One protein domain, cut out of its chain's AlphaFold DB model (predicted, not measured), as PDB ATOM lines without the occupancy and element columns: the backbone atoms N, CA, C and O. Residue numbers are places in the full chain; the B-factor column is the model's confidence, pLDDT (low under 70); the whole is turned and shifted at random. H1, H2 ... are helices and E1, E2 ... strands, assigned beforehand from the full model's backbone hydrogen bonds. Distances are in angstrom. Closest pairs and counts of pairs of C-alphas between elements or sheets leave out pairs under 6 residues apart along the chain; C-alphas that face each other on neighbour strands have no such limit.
ATOM      1  N   ILE A   6       5.658 -18.513  25.808       80.31
ATOM      2  CA  ILE A   6       5.490 -17.262  25.073       80.31
ATOM      3  C   ILE A   6       6.464 -16.240  25.667       80.31
ATOM      4  O   ILE A   6       6.525 -16.072  26.887       80.31
ATOM      5  N   ASP A   7       7.247 -15.593  24.803       81.25
ATOM      6  CA  ASP A   7       8.111 -14.475  25.179       81.25
ATOM      7  C   ASP A   7       7.317 -13.172  25.049       81.25
ATOM      8  O   ASP A   7       6.777 -12.884  23.985       81.25
ATOM      9  N   ALA A   8       7.284 -12.369  26.110       76.25
ATOM     10  CA  ALA A   8       6.606 -11.081  26.128       76.25
ATOM     11  C   ALA A   8       7.491  -9.986  26.728       76.25
ATOM     12  O   ALA A   8       8.354 -10.231  27.577       76.25
ATOM     13  N   CYS A   9       7.272  -8.750  26.284       74.06
ATOM     14  CA  CYS A   9       8.020  -7.594  26.768       74.06
ATOM     15  C   CYS A   9       7.714  -7.287  28.253       74.06
ATOM     16  O   CYS A   9       8.592  -6.896  29.018       74.06
ATOM     17  N   CYS A  10       6.466  -7.517  28.660       74.88
ATOM     18  CA  CYS A  10       5.914  -7.368  30.005       74.88
ATOM     19  C   CYS A  10       4.635  -8.219  30.115       74.88
ATOM     20  O   CYS A  10       4.233  -8.853  29.133       74.88
ATOM     21  N   GLY A  11       4.005  -8.246  31.291       69.62
ATOM     22  CA  GLY A  11       2.733  -8.935  31.487       69.62
ATOM     23  C   GLY A  11       1.605  -8.333  30.651       69.62
ATOM     24  O   GLY A  11       0.800  -9.071  30.090       69.62
ATOM     25  N   ALA A  12       1.611  -7.010  30.471       70.12
ATOM     26  CA  ALA A  12       0.653  -6.337  29.596       70.12
ATOM     27  C   ALA A  12       0.792  -6.734  28.115       70.12
ATOM     28  O   ALA A  12      -0.196  -7.144  27.520       70.12
ATOM     29  N   CYS A  13       2.012  -6.730  27.560       70.69
ATOM     30  CA  CYS A  13       2.298  -7.219  26.200       70.69
ATOM     31  C   CYS A  13       1.806  -8.665  26.003       70.69
ATOM     32  O   CYS A  13       1.262  -9.007  24.961       70.69
ATOM     33  N   PHE A  14       1.996  -9.531  27.008       72.88
ATOM     34  CA  PHE A  14       1.532 -10.919  26.944       72.88
ATOM     35  C   PHE A  14       0.008 -11.009  26.873       72.88
ATOM     36  O   PHE A  14      -0.534 -11.746  26.056       72.88
ATOM     37  N   LEU A  15      -0.674 -10.284  27.758       71.62
ATOM     38  CA  LEU A  15      -2.127 -10.278  27.821       71.62
ATOM     39  C   LEU A  15      -2.733  -9.664  26.550       71.62
ATOM     40  O   LEU A  15      -3.709 -10.204  26.041       71.62
ATOM     41  N   GLU A  16      -2.123  -8.623  25.983       70.00
ATOM     42  CA  GLU A  16      -2.498  -8.058  24.679       70.00
ATOM     43  C   GLU A  16      -2.369  -9.079  23.538       70.00
ATOM     44  O   GLU A  16      -3.330  -9.285  22.794       70.00
ATOM     45  N   ASP A  17      -1.222  -9.765  23.448       68.19
ATOM     46  CA  ASP A  17      -0.941 -10.762  22.406       68.19
ATOM     47  C   ASP A  17      -1.833 -12.010  22.527       68.19
ATOM     48  O   ASP A  17      -2.324 -12.532  21.527       68.19
ATOM     49  N   VAL A  18      -2.059 -12.512  23.747       65.19
ATOM     50  CA  VAL A  18      -2.889 -13.709  23.990       65.19
ATOM     51  C   VAL A  18      -4.374 -13.428  23.786       65.19
ATOM     52  O   VAL A  18      -5.124 -14.338  23.433       65.19
ATOM     53  N   MET A  19      -4.812 -12.187  23.995       63.31
ATOM     54  CA  MET A  19      -6.218 -11.817  23.863       63.31
ATOM     55  C   MET A  19      -6.603 -11.273  22.483       63.31
ATOM     56  O   MET A  19      -7.787 -10.987  22.291       63.31
ATOM     57  N   ASP A  20      -5.657 -11.155  21.539       63.59
ATOM     58  CA  ASP A  20      -5.856 -10.500  20.232       63.59
ATOM     59  C   ASP A  20      -6.430  -9.074  20.393       63.59
ATOM     60  O   ASP A  20      -7.325  -8.618  19.682       63.59
ATOM     61  N   TRP A  21      -5.958  -8.371  21.426       63.50
ATOM     62  CA  TRP A  21      -6.605  -7.186  22.002       63.50
ATOM     63  C   TRP A  21      -6.000  -5.855  21.561       63.50
ATOM     64  O   TRP A  21      -6.033  -4.862  22.286       63.50
ATOM     65  N   SER A  22      -5.510  -5.801  20.325       55.19
ATOM     66  CA  SER A  22      -4.904  -4.583  19.771       55.19
ATOM     67  C   SER A  22      -5.845  -3.363  19.742       55.19
ATOM     68  O   SER A  22      -5.357  -2.239  19.775       55.19
ATOM     69  N   ALA A  23      -7.173  -3.556  19.726       52.00
ATOM     70  CA  ALA A  23      -8.154  -2.477  19.543       52.00
ATOM     71  C   ALA A  23      -8.927  -2.040  20.811       52.00
ATOM     72  O   ALA A  23      -9.433  -0.923  20.846       52.00
ATOM     73  N   GLU A  24      -9.039  -2.877  21.854       49.94
ATOM     74  CA  GLU A  24      -9.776  -2.528  23.094       49.94
ATOM     75  C   GLU A  24      -8.858  -2.018  24.225       49.94
ATOM     76  O   GLU A  24      -9.337  -1.434  25.199       49.94
ATOM     77  N   CYS A  25      -7.536  -2.182  24.088       48.28
ATOM     78  CA  CYS A  25      -6.548  -1.760  25.086       48.28
ATOM     79  C   CYS A  25      -6.281  -0.248  25.137       48.28
ATOM     80  O   CYS A  25      -5.765   0.222  26.147       48.28
ATOM     81  N   GLU A  26      -6.667   0.542  24.125       50.41
ATOM     82  CA  GLU A  26      -6.438   2.001  24.144       50.41
ATOM     83  C   GLU A  26      -7.126   2.705  25.333       50.41
ATOM     84  O   GLU A  26      -6.709   3.787  25.746       50.41
ATOM     85  N   GLY A  27      -8.151   2.080  25.925       59.12
ATOM     86  CA  GLY A  27      -8.839   2.582  27.116       59.12
ATOM     87  C   GLY A  27      -8.308   2.067  28.461       59.12
ATOM     88  O   GLY A  27      -8.715   2.590  29.498       59.12
ATOM     89  N   LEU A  28      -7.435   1.051  28.483       66.00
ATOM     90  CA  LEU A  28      -6.986   0.402  29.720       66.00
ATOM     91  C   LEU A  28      -5.583   0.867  30.117       66.00
ATOM     92  O   LEU A  28      -4.659   0.941  29.312       66.00
ATOM     93  N   ASN A  29      -5.400   1.179  31.401       78.06
ATOM     94  CA  ASN A  29      -4.098   1.594  31.908       78.06
ATOM     95  C   ASN A  29      -3.152   0.387  31.962       78.06
ATOM     96  O   ASN A  29      -3.445  -0.603  32.627       78.06
ATOM     97  N   HIS A  30      -1.975   0.503  31.346       76.25
ATOM     98  CA  HIS A  30      -0.924  -0.522  31.362       76.25
ATOM     99  C   HIS A  30      -0.635  -1.105  32.759       76.25
ATOM    100  O   HIS A  30      -0.416  -2.304  32.911       76.25
ATOM    101  N   ARG A  31      -0.680  -0.271  33.807       82.56
ATOM    102  CA  ARG A  31      -0.466  -0.695  35.196       82.56
ATOM    103  C   ARG A  31      -1.536  -1.669  35.694       82.56
ATOM    104  O   ARG A  31      -1.228  -2.539  36.500       82.56
ATOM    105  N   ASP A  32      -2.770  -1.508  35.239       84.31
ATOM    106  CA  ASP A  32      -3.891  -2.372  35.611       84.31
ATOM    107  C   ASP A  32      -3.774  -3.736  34.948       84.31
ATOM    108  O   ASP A  32      -3.988  -4.761  35.590       84.31
ATOM    109  N   VAL A  33      -3.363  -3.740  33.680       82.69
ATOM    110  CA  VAL A  33      -3.088  -4.966  32.931       82.69
ATOM    111  C   VAL A  33      -1.942  -5.743  33.572       82.69
ATOM    112  O   VAL A  33      -2.063  -6.945  33.791       82.69
ATOM    113  N   GLU A  34      -0.865  -5.060  33.962       84.81
ATOM    114  CA  GLU A  34       0.246  -5.693  34.677       84.81
ATOM    115  C   GLU A  34      -0.187  -6.234  36.053       84.81
ATOM    116  O   GLU A  34       0.258  -7.307  36.450       84.81
ATOM    117  N   ALA A  35      -1.078  -5.544  36.776       87.62
ATOM    118  CA  ALA A  35      -1.603  -6.040  38.050       87.62
ATOM    119  C   ALA A  35      -2.406  -7.339  37.866       87.62
ATOM    120  O   ALA A  35      -2.111  -8.331  38.527       87.62
ATOM    121  N   VAL A  36      -3.346  -7.363  36.914       89.56
ATOM    122  CA  VAL A  36      -4.127  -8.569  36.592       89.56
ATOM    123  C   VAL A  36      -3.217  -9.710  36.131       89.56
ATOM    124  O   VAL A  36      -3.422 -10.852  36.526       89.56
ATOM    125  N   PHE A  37      -2.174  -9.421  35.349       87.75
ATOM    126  CA  PHE A  37      -1.184 -10.425  34.956       87.75
ATOM    127  C   PHE A  37      -0.537 -11.120  36.165       87.75
ATOM    128  O   PHE A  37      -0.428 -12.348  36.178       87.75
ATOM    129  N   TRP A  38      -0.121 -10.359  37.181       88.38
ATOM    130  CA  TRP A  38       0.482 -10.939  38.384       88.38
ATOM    131  C   TRP A  38      -0.530 -11.695  39.241       88.38
ATOM    132  O   TRP A  38      -0.190 -12.768  39.727       88.38
ATOM    133  N   GLU A  39      -1.772 -11.220  39.345       91.12
ATOM    134  CA  GLU A  39      -2.852 -11.959  40.020       91.12
ATOM    135  C   GLU A  39      -3.085 -13.335  39.368       91.12
ATOM    136  O   GLU A  39      -3.142 -14.352  40.057       91.12
ATOM    137  N   LEU A  40      -3.126 -13.402  38.031       89.19
ATOM    138  CA  LEU A  40      -3.249 -14.673  37.302       89.19
ATOM    139  C   LEU A  40      -2.065 -15.616  37.574       89.19
ATOM    140  O   LEU A  40      -2.233 -16.839  37.600       89.19
ATOM    141  N   ALA A  41      -0.859 -15.071  37.752       89.75
ATOM    142  CA  ALA A  41       0.329 -15.858  38.073       89.75
ATOM    143  C   ALA A  41       0.306 -16.373  39.520       89.75
ATOM    144  O   ALA A  41       0.638 -17.533  39.764       89.75
ATOM    145  N   GLU A  42      -0.107 -15.535  40.473       91.12
ATOM    146  CA  GLU A  42      -0.252 -15.900  41.887       91.12
ATOM    147  C   GLU A  42      -1.303 -16.995  42.092       91.12
ATOM    148  O   GLU A  42      -1.102 -17.906  42.897       91.12
ATOM    149  N   GLU A  43      -2.383 -16.963  41.316       91.38
ATOM    150  CA  GLU A  43      -3.440 -17.978  41.350       91.38
ATOM    151  C   GLU A  43      -3.102 -19.251  40.558       91.38
ATOM    152  O   GLU A  43      -3.889 -20.198  40.525       91.38
ATOM    153  N   GLY A  44      -1.925 -19.309  39.927       89.38
ATOM    154  CA  GLY A  44      -1.471 -20.486  39.185       89.38
ATOM    155  C   GLY A  44      -2.233 -20.729  37.880       89.38
ATOM    156  O   GLY A  44      -2.222 -21.842  37.356       89.38
ATOM    157  N   LEU A  45      -2.883 -19.701  37.338       88.88
ATOM    158  CA  LEU A  45      -3.549 -19.748  36.037       88.88
ATOM    159  C   LEU A  45      -2.530 -19.602  34.892       88.88
ATOM    160  O   LEU A  45      -2.678 -20.192  33.815       88.88
ATOM    161  N   ILE A  46      -1.438 -18.882  35.154       88.38
ATOM    162  CA  ILE A  46      -0.253 -18.811  34.298       88.38
ATOM    163  C   ILE A  46       1.016 -19.079  35.112       88.38
ATOM    164  O   ILE A  46       1.080 -18.806  36.306       88.38
ATOM    165  N   ILE A  47       2.065 -19.561  34.450       88.44
ATOM    166  CA  ILE A  47       3.432 -19.533  34.975       88.44
ATOM    167  C   ILE A  47       4.142 -18.364  34.318       88.44
ATOM    168  O   ILE A  47       4.279 -18.350  33.097       88.44
ATOM    169  N   ALA A  48       4.629 -17.416  35.112       87.25
ATOM    170  CA  ALA A  48       5.390 -16.272  34.630       87.25
ATOM    171  C   ALA A  48       6.778 -16.224  35.281       87.25
ATOM    172  O   ALA A  48       6.921 -16.361  36.493       87.25
ATOM    173  N   THR A  49       7.817 -15.986  34.482       85.06
ATOM    174  CA  THR A  49       9.175 -15.724  34.978       85.06
ATOM    175  C   THR A  49       9.828 -14.574  34.215       85.06
ATOM    176  O   THR A  49       9.425 -14.249  33.099       85.06
ATOM    177  N   SER A  50      10.821 -13.925  34.826       82.25
ATOM    178  CA  SER A  50      11.613 -12.858  34.206       82.25
ATOM    179  C   SER A  50      12.995 -13.377  33.840       82.25
ATOM    180  O   SER A  50      13.728 -13.839  34.711       82.25
ATOM    181  N   VAL A  51      13.381 -13.267  32.570       79.19
ATOM    182  CA  VAL A  51      14.720 -13.629  32.096       79.19
ATOM    183  C   VAL A  51      15.246 -12.498  31.219       79.19
ATOM    184  O   VAL A  51      14.708 -12.230  30.149       79.19
ATOM    185  N   GLY A  52      16.296 -11.809  31.678       79.44
ATOM    186  CA  GLY A  52      16.943 -10.740  30.906       79.44
ATOM    187  C   GLY A  52      16.024  -9.556  30.575       79.44
ATOM    188  O   GLY A  52      16.120  -9.001  29.485       79.44
ATOM    189  N   GLY A  53      15.097  -9.207  31.473       77.25
ATOM    190  CA  GLY A  53      14.132  -8.118  31.263       77.25
ATOM    191  C   GLY A  53      12.949  -8.476  30.358       77.25
ATOM    192  O   GLY A  53      12.086  -7.634  30.146       77.25
ATOM    193  N   ARG A  54      12.879  -9.715  29.858       78.62
ATOM    194  CA  ARG A  54      11.711 -10.260  29.156       78.62
ATOM    195  C   ARG A  54      10.941 -11.203  30.063       78.62
ATOM    196  O   ARG A  54      11.522 -11.855  30.934       78.62
ATOM    197  N   ARG A  55       9.637 -11.303  29.839       84.19
ATOM    198  CA  ARG A  55       8.774 -12.265  30.517       84.19
ATOM    199  C   ARG A  55       8.654 -13.526  29.682       84.19
ATOM    200  O   ARG A  55       8.424 -13.454  28.481       84.19
ATOM    201  N   LYS A  56       8.808 -14.674  30.336       86.25
ATOM    202  CA  LYS A  56       8.456 -15.978  29.779       86.25
ATOM    203  C   LYS A  56       7.205 -16.457  30.467       86.25
ATOM    204  O   LYS A  56       7.190 -16.552  31.695       86.25
ATOM    205  N   VAL A  57       6.185 -16.742  29.675       86.75
ATOM    206  CA  VAL A  57       4.864 -17.076  30.184       86.75
ATOM    207  C   VAL A  57       4.393 -18.395  29.592       86.75
ATOM    208  O   VAL A  57       4.598 -18.662  28.410       86.75
ATOM    209  N   GLN A  58       3.772 -19.224  30.417       87.00
ATOM    210  CA  GLN A  58       3.096 -20.446  30.004       87.00
ATOM    211  C   GLN A  58       1.683 -20.422  30.583       87.00
ATOM    212  O   GLN A  58       1.512 -20.274  31.790       87.00
ATOM    213  N   THR A  59       0.667 -20.567  29.737       84.00
ATOM    214  CA  THR A  59      -0.723 -20.689  30.193       84.00
ATOM    215  C   THR A  59      -0.966 -22.081  30.765       84.00
ATOM    216  O   THR A  59      -0.579 -23.075  30.143       84.00
ATOM    217  N   ILE A  60      -1.611 -22.158  31.930       82.88
ATOM    218  CA  ILE A  60      -2.011 -23.428  32.550       82.88
ATOM    219  C   ILE A  60      -3.482 -23.724  32.240       82.88
ATOM    220  O   ILE A  60      -3.799 -24.852  31.861       82.88
ATOM    221  N   ALA A  61      -4.363 -22.724  32.347       76.75
ATOM    222  CA  ALA A  61      -5.771 -22.861  31.971       76.75
ATOM    223  C   ALA A  61      -6.010 -22.523  30.487       76.75
ATOM    224  O   ALA A  61      -5.187 -21.880  29.831       76.75
ATOM    225  N   THR A  62      -7.133 -22.984  29.939       73.31
ATOM    226  CA  THR A  62      -7.506 -22.791  28.524       73.31
ATOM    227  C   THR A  62      -8.277 -21.498  28.258       73.31
ATOM    228  O   THR A  62      -8.380 -21.082  27.111       73.31
ATOM    229  N   ASP A  63      -8.798 -20.860  29.301       82.19
ATOM    230  CA  ASP A  63      -9.695 -19.698  29.277       82.19
ATOM    231  C   ASP A  63      -9.053 -18.431  29.872       82.19
ATOM    232  O   ASP A  63      -9.740 -17.474  30.222       82.19
ATOM    233  N   ILE A  64      -7.715 -18.384  29.925       83.69
ATOM    234  CA  ILE A  64      -6.938 -17.256  30.475       83.69
ATOM    235  C   ILE A  64      -7.311 -15.919  29.856       83.69
ATOM    236  O   ILE A  64      -7.323 -14.911  30.560       83.69
ATOM    237  N   ALA A  65      -7.616 -15.912  28.559       79.62
ATOM    238  CA  ALA A  65      -8.074 -14.710  27.889       79.62
ATOM    239  C   ALA A  65      -9.330 -14.171  28.582       79.62
ATOM    240  O   ALA A  65      -9.294 -13.059  29.094       79.62
ATOM    241  N   ASP A  66     -10.397 -14.969  28.672       82.94
ATOM    242  CA  ASP A  66     -11.685 -14.547  29.228       82.94
ATOM    243  C   ASP A  66     -11.606 -14.192  30.719       82.94
ATOM    244  O   ASP A  66     -12.191 -13.189  31.138       82.94
ATOM    245  N   GLU A  67     -10.814 -14.933  31.496       87.62
ATOM    246  CA  GLU A  67     -10.557 -14.629  32.907       87.62
ATOM    247  C   GLU A  67      -9.849 -13.273  33.073       87.62
ATOM    248  O   GLU A  67     -10.271 -12.431  33.874       87.62
ATOM    249  N   ALA A  68      -8.825 -12.996  32.257       85.00
ATOM    250  CA  ALA A  68      -8.161 -11.695  32.243       85.00
ATOM    251  C   ALA A  68      -9.140 -10.567  31.867       85.00
ATOM    252  O   ALA A  68      -9.131  -9.511  32.511       85.00
ATOM    253  N   ARG A  69     -10.039 -10.790  30.889       81.50
ATOM    254  CA  ARG A  69     -11.065  -9.793  30.509       81.50
ATOM    255  C   ARG A  69     -11.988  -9.467  31.666       81.50
ATOM    256  O   ARG A  69     -12.296  -8.297  31.905       81.50
ATOM    257  N   LEU A  70     -12.462 -10.500  32.358       86.56
ATOM    258  CA  LEU A  70     -13.395 -10.354  33.464       86.56
ATOM    259  C   LEU A  70     -12.770  -9.522  34.588       86.56
ATOM    260  O   LEU A  70     -13.394  -8.572  35.066       86.56
ATOM    261  N   ARG A  71     -11.519  -9.818  34.951       88.81
ATOM    262  CA  ARG A  71     -10.781  -9.092  35.995       88.81
ATOM    263  C   ARG A  71     -10.519  -7.644  35.626       88.81
ATOM    264  O   ARG A  71     -10.737  -6.761  36.452       88.81
ATOM    265  N   LEU A  72     -10.126  -7.377  34.382       84.38
ATOM    266  CA  LEU A  72      -9.900  -6.009  33.914       84.38
ATOM    267  C   LEU A  72     -11.187  -5.179  33.931       84.38
ATOM    268  O   LEU A  72     -11.180  -4.045  34.409       84.38
ATOM    269  N   ARG A  73     -12.315  -5.760  33.507       84.12
ATOM    270  CA  ARG A  73     -13.632  -5.108  33.600       84.12
ATOM    271  C   ARG A  73     -14.059  -4.877  35.048       84.12
ATOM    272  O   ARG A  73     -14.586  -3.814  35.362       84.12
ATOM    273  N   ALA A  74     -13.820  -5.842  35.936       87.88
ATOM    274  CA  ALA A  74     -14.113  -5.697  37.360       87.88
ATOM    275  C   ALA A  74     -13.259  -4.593  38.008       87.88
ATOM    276  O   ALA A  74     -13.768  -3.799  38.800       87.88
ATOM    277  N   LEU A  75     -11.978  -4.507  37.641       86.94
ATOM    278  CA  LEU A  75     -11.061  -3.472  38.104       86.94
ATOM    279  C   LEU A  75     -11.489  -2.077  37.631       86.94
ATOM    280  O   LEU A  75     -11.546  -1.159  38.450       86.94
ATOM    281  N   ASP A  76     -11.834  -1.921  36.351       84.38
ATOM    282  CA  ASP A  76     -12.363  -0.669  35.796       84.38
ATOM    283  C   ASP A  76     -13.682  -0.262  36.475       84.38
ATOM    284  O   ASP A  76     -13.810   0.858  36.970       84.38
ATOM    285  N   ALA A  77     -14.634  -1.192  36.609       86.00
ATOM    286  CA  ALA A  77     -15.892  -0.939  37.308       86.00
ATOM    287  C   ALA A  77     -15.660  -0.492  38.761       86.00
ATOM    288  O   ALA A  77     -16.254   0.489  39.208       86.00
ATOM    289  N   ARG A  78     -14.748  -1.157  39.487       88.31
ATOM    290  CA  ARG A  78     -14.367  -0.767  40.851       88.31
ATOM    291  C   ARG A  78     -13.808   0.650  40.885       88.31
ATOM    292  O   ARG A  78     -14.235   1.435  41.723       88.31
ATOM    293  N   LYS A  79     -12.901   0.995  39.968       85.81
ATOM    294  CA  LYS A  79     -12.319   2.341  39.892       85.81
ATOM    295  C   LYS A  79     -13.375   3.412  39.666       85.81
ATOM    296  O   LYS A  79     -13.336   4.422  40.357       85.81
ATOM    297  N   ARG A  80     -14.335   3.171  38.769       84.81
ATOM    298  CA  ARG A  80     -15.455   4.091  38.506       84.81
ATOM    299  C   ARG A  80     -16.373   4.288  39.711       84.81
ATOM    300  O   ARG A  80     -16.973   5.344  39.832       84.81
ATOM    301  N   LEU A  81     -16.497   3.286  40.581       87.81
ATOM    302  CA  LEU A  81     -17.283   3.381  41.817       87.81
ATOM    303  C   LEU A  81     -16.535   4.091  42.957       87.81
ATOM    304  O   LEU A  81     -17.171   4.541  43.905       87.81
ATOM    305  N   THR A  82     -15.202   4.154  42.893       86.31
ATOM    306  CA  THR A  82     -14.343   4.754  43.933       86.31
ATOM    307  C   THR A  82     -13.752   6.117  43.560       86.31
ATOM    308  O   THR A  82     -13.040   6.695  44.380       86.31
ATOM    309  N   ALA A  83     -13.980   6.583  42.331       69.62
ATOM    310  CA  ALA A  83     -13.539   7.880  41.813       69.62
ATOM    311  C   ALA A  83     -14.584   8.967  42.088       69.62
ATOM    312  O   ALA A  83     -14.158  10.109  42.368       69.62
TER     313      ALA A  83
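Overview. This is residues 6 to 83 of the 83 residues of an uncharacterized protein of marine sediment metagenome (UniProt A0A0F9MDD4). A small sheet walls one end, H1 and H2 pack crosswise on one face, and long H3 packs on both helices and runs away from the sheet, residues 77 to 83 sticking out. The printed part has 78 residues with E1, H1, H2, E2, E3 and H3 in chain order; the sheet E1-E3-E2 is antiparallel, the class mixed. It is compact, radius of gyration of the C-alphas 12.2 A, spanning 37 by 22 by 20 A.

Arrangement. E1, residues 6 to 8, neighbours E3, residues 54 to 59: N 6 and O 57 are 2.8 A apart. E2, residues 46 to 51, forms a hairpin with E3: N 49 and O 56, 2.9 A. H1, residues 11 to 19, and H2, residues 30 to 42, are on the same face, making two layers; they touch, about perpendicular at 84 degrees, closest C-alphas Ala 12 and Glu 34, 5.1 A. E1, H1, H2 and E2 form a split strand-helix-strand unit, E3 between its strands, with a right-handed crossover. H3, residues 64 to 82, touches H2 with residues 68 to 75 alone, a steep tilt of 55 degrees, closest C-alphas Val 36 and Arg 71, 6.7 A. In H1, H2 and H3 every O i to N i+4 pair is within hydrogen-bond range.

Along the chain. E1 begins at C-alpha 6 (5.490, -17.262, 25.073). H2 is 18.6 A long; H3, 26.8 A, ends at C-alpha 82 (-14.343, 4.754, 43.933).

Size, cuts and confidence. The farthest C-alphas, Gly 52 and Leu 81, are 38.6 A apart. The printed part has no cut and no long link. The pLDDT is under 70 at residues 11, 17 to 28 and 83.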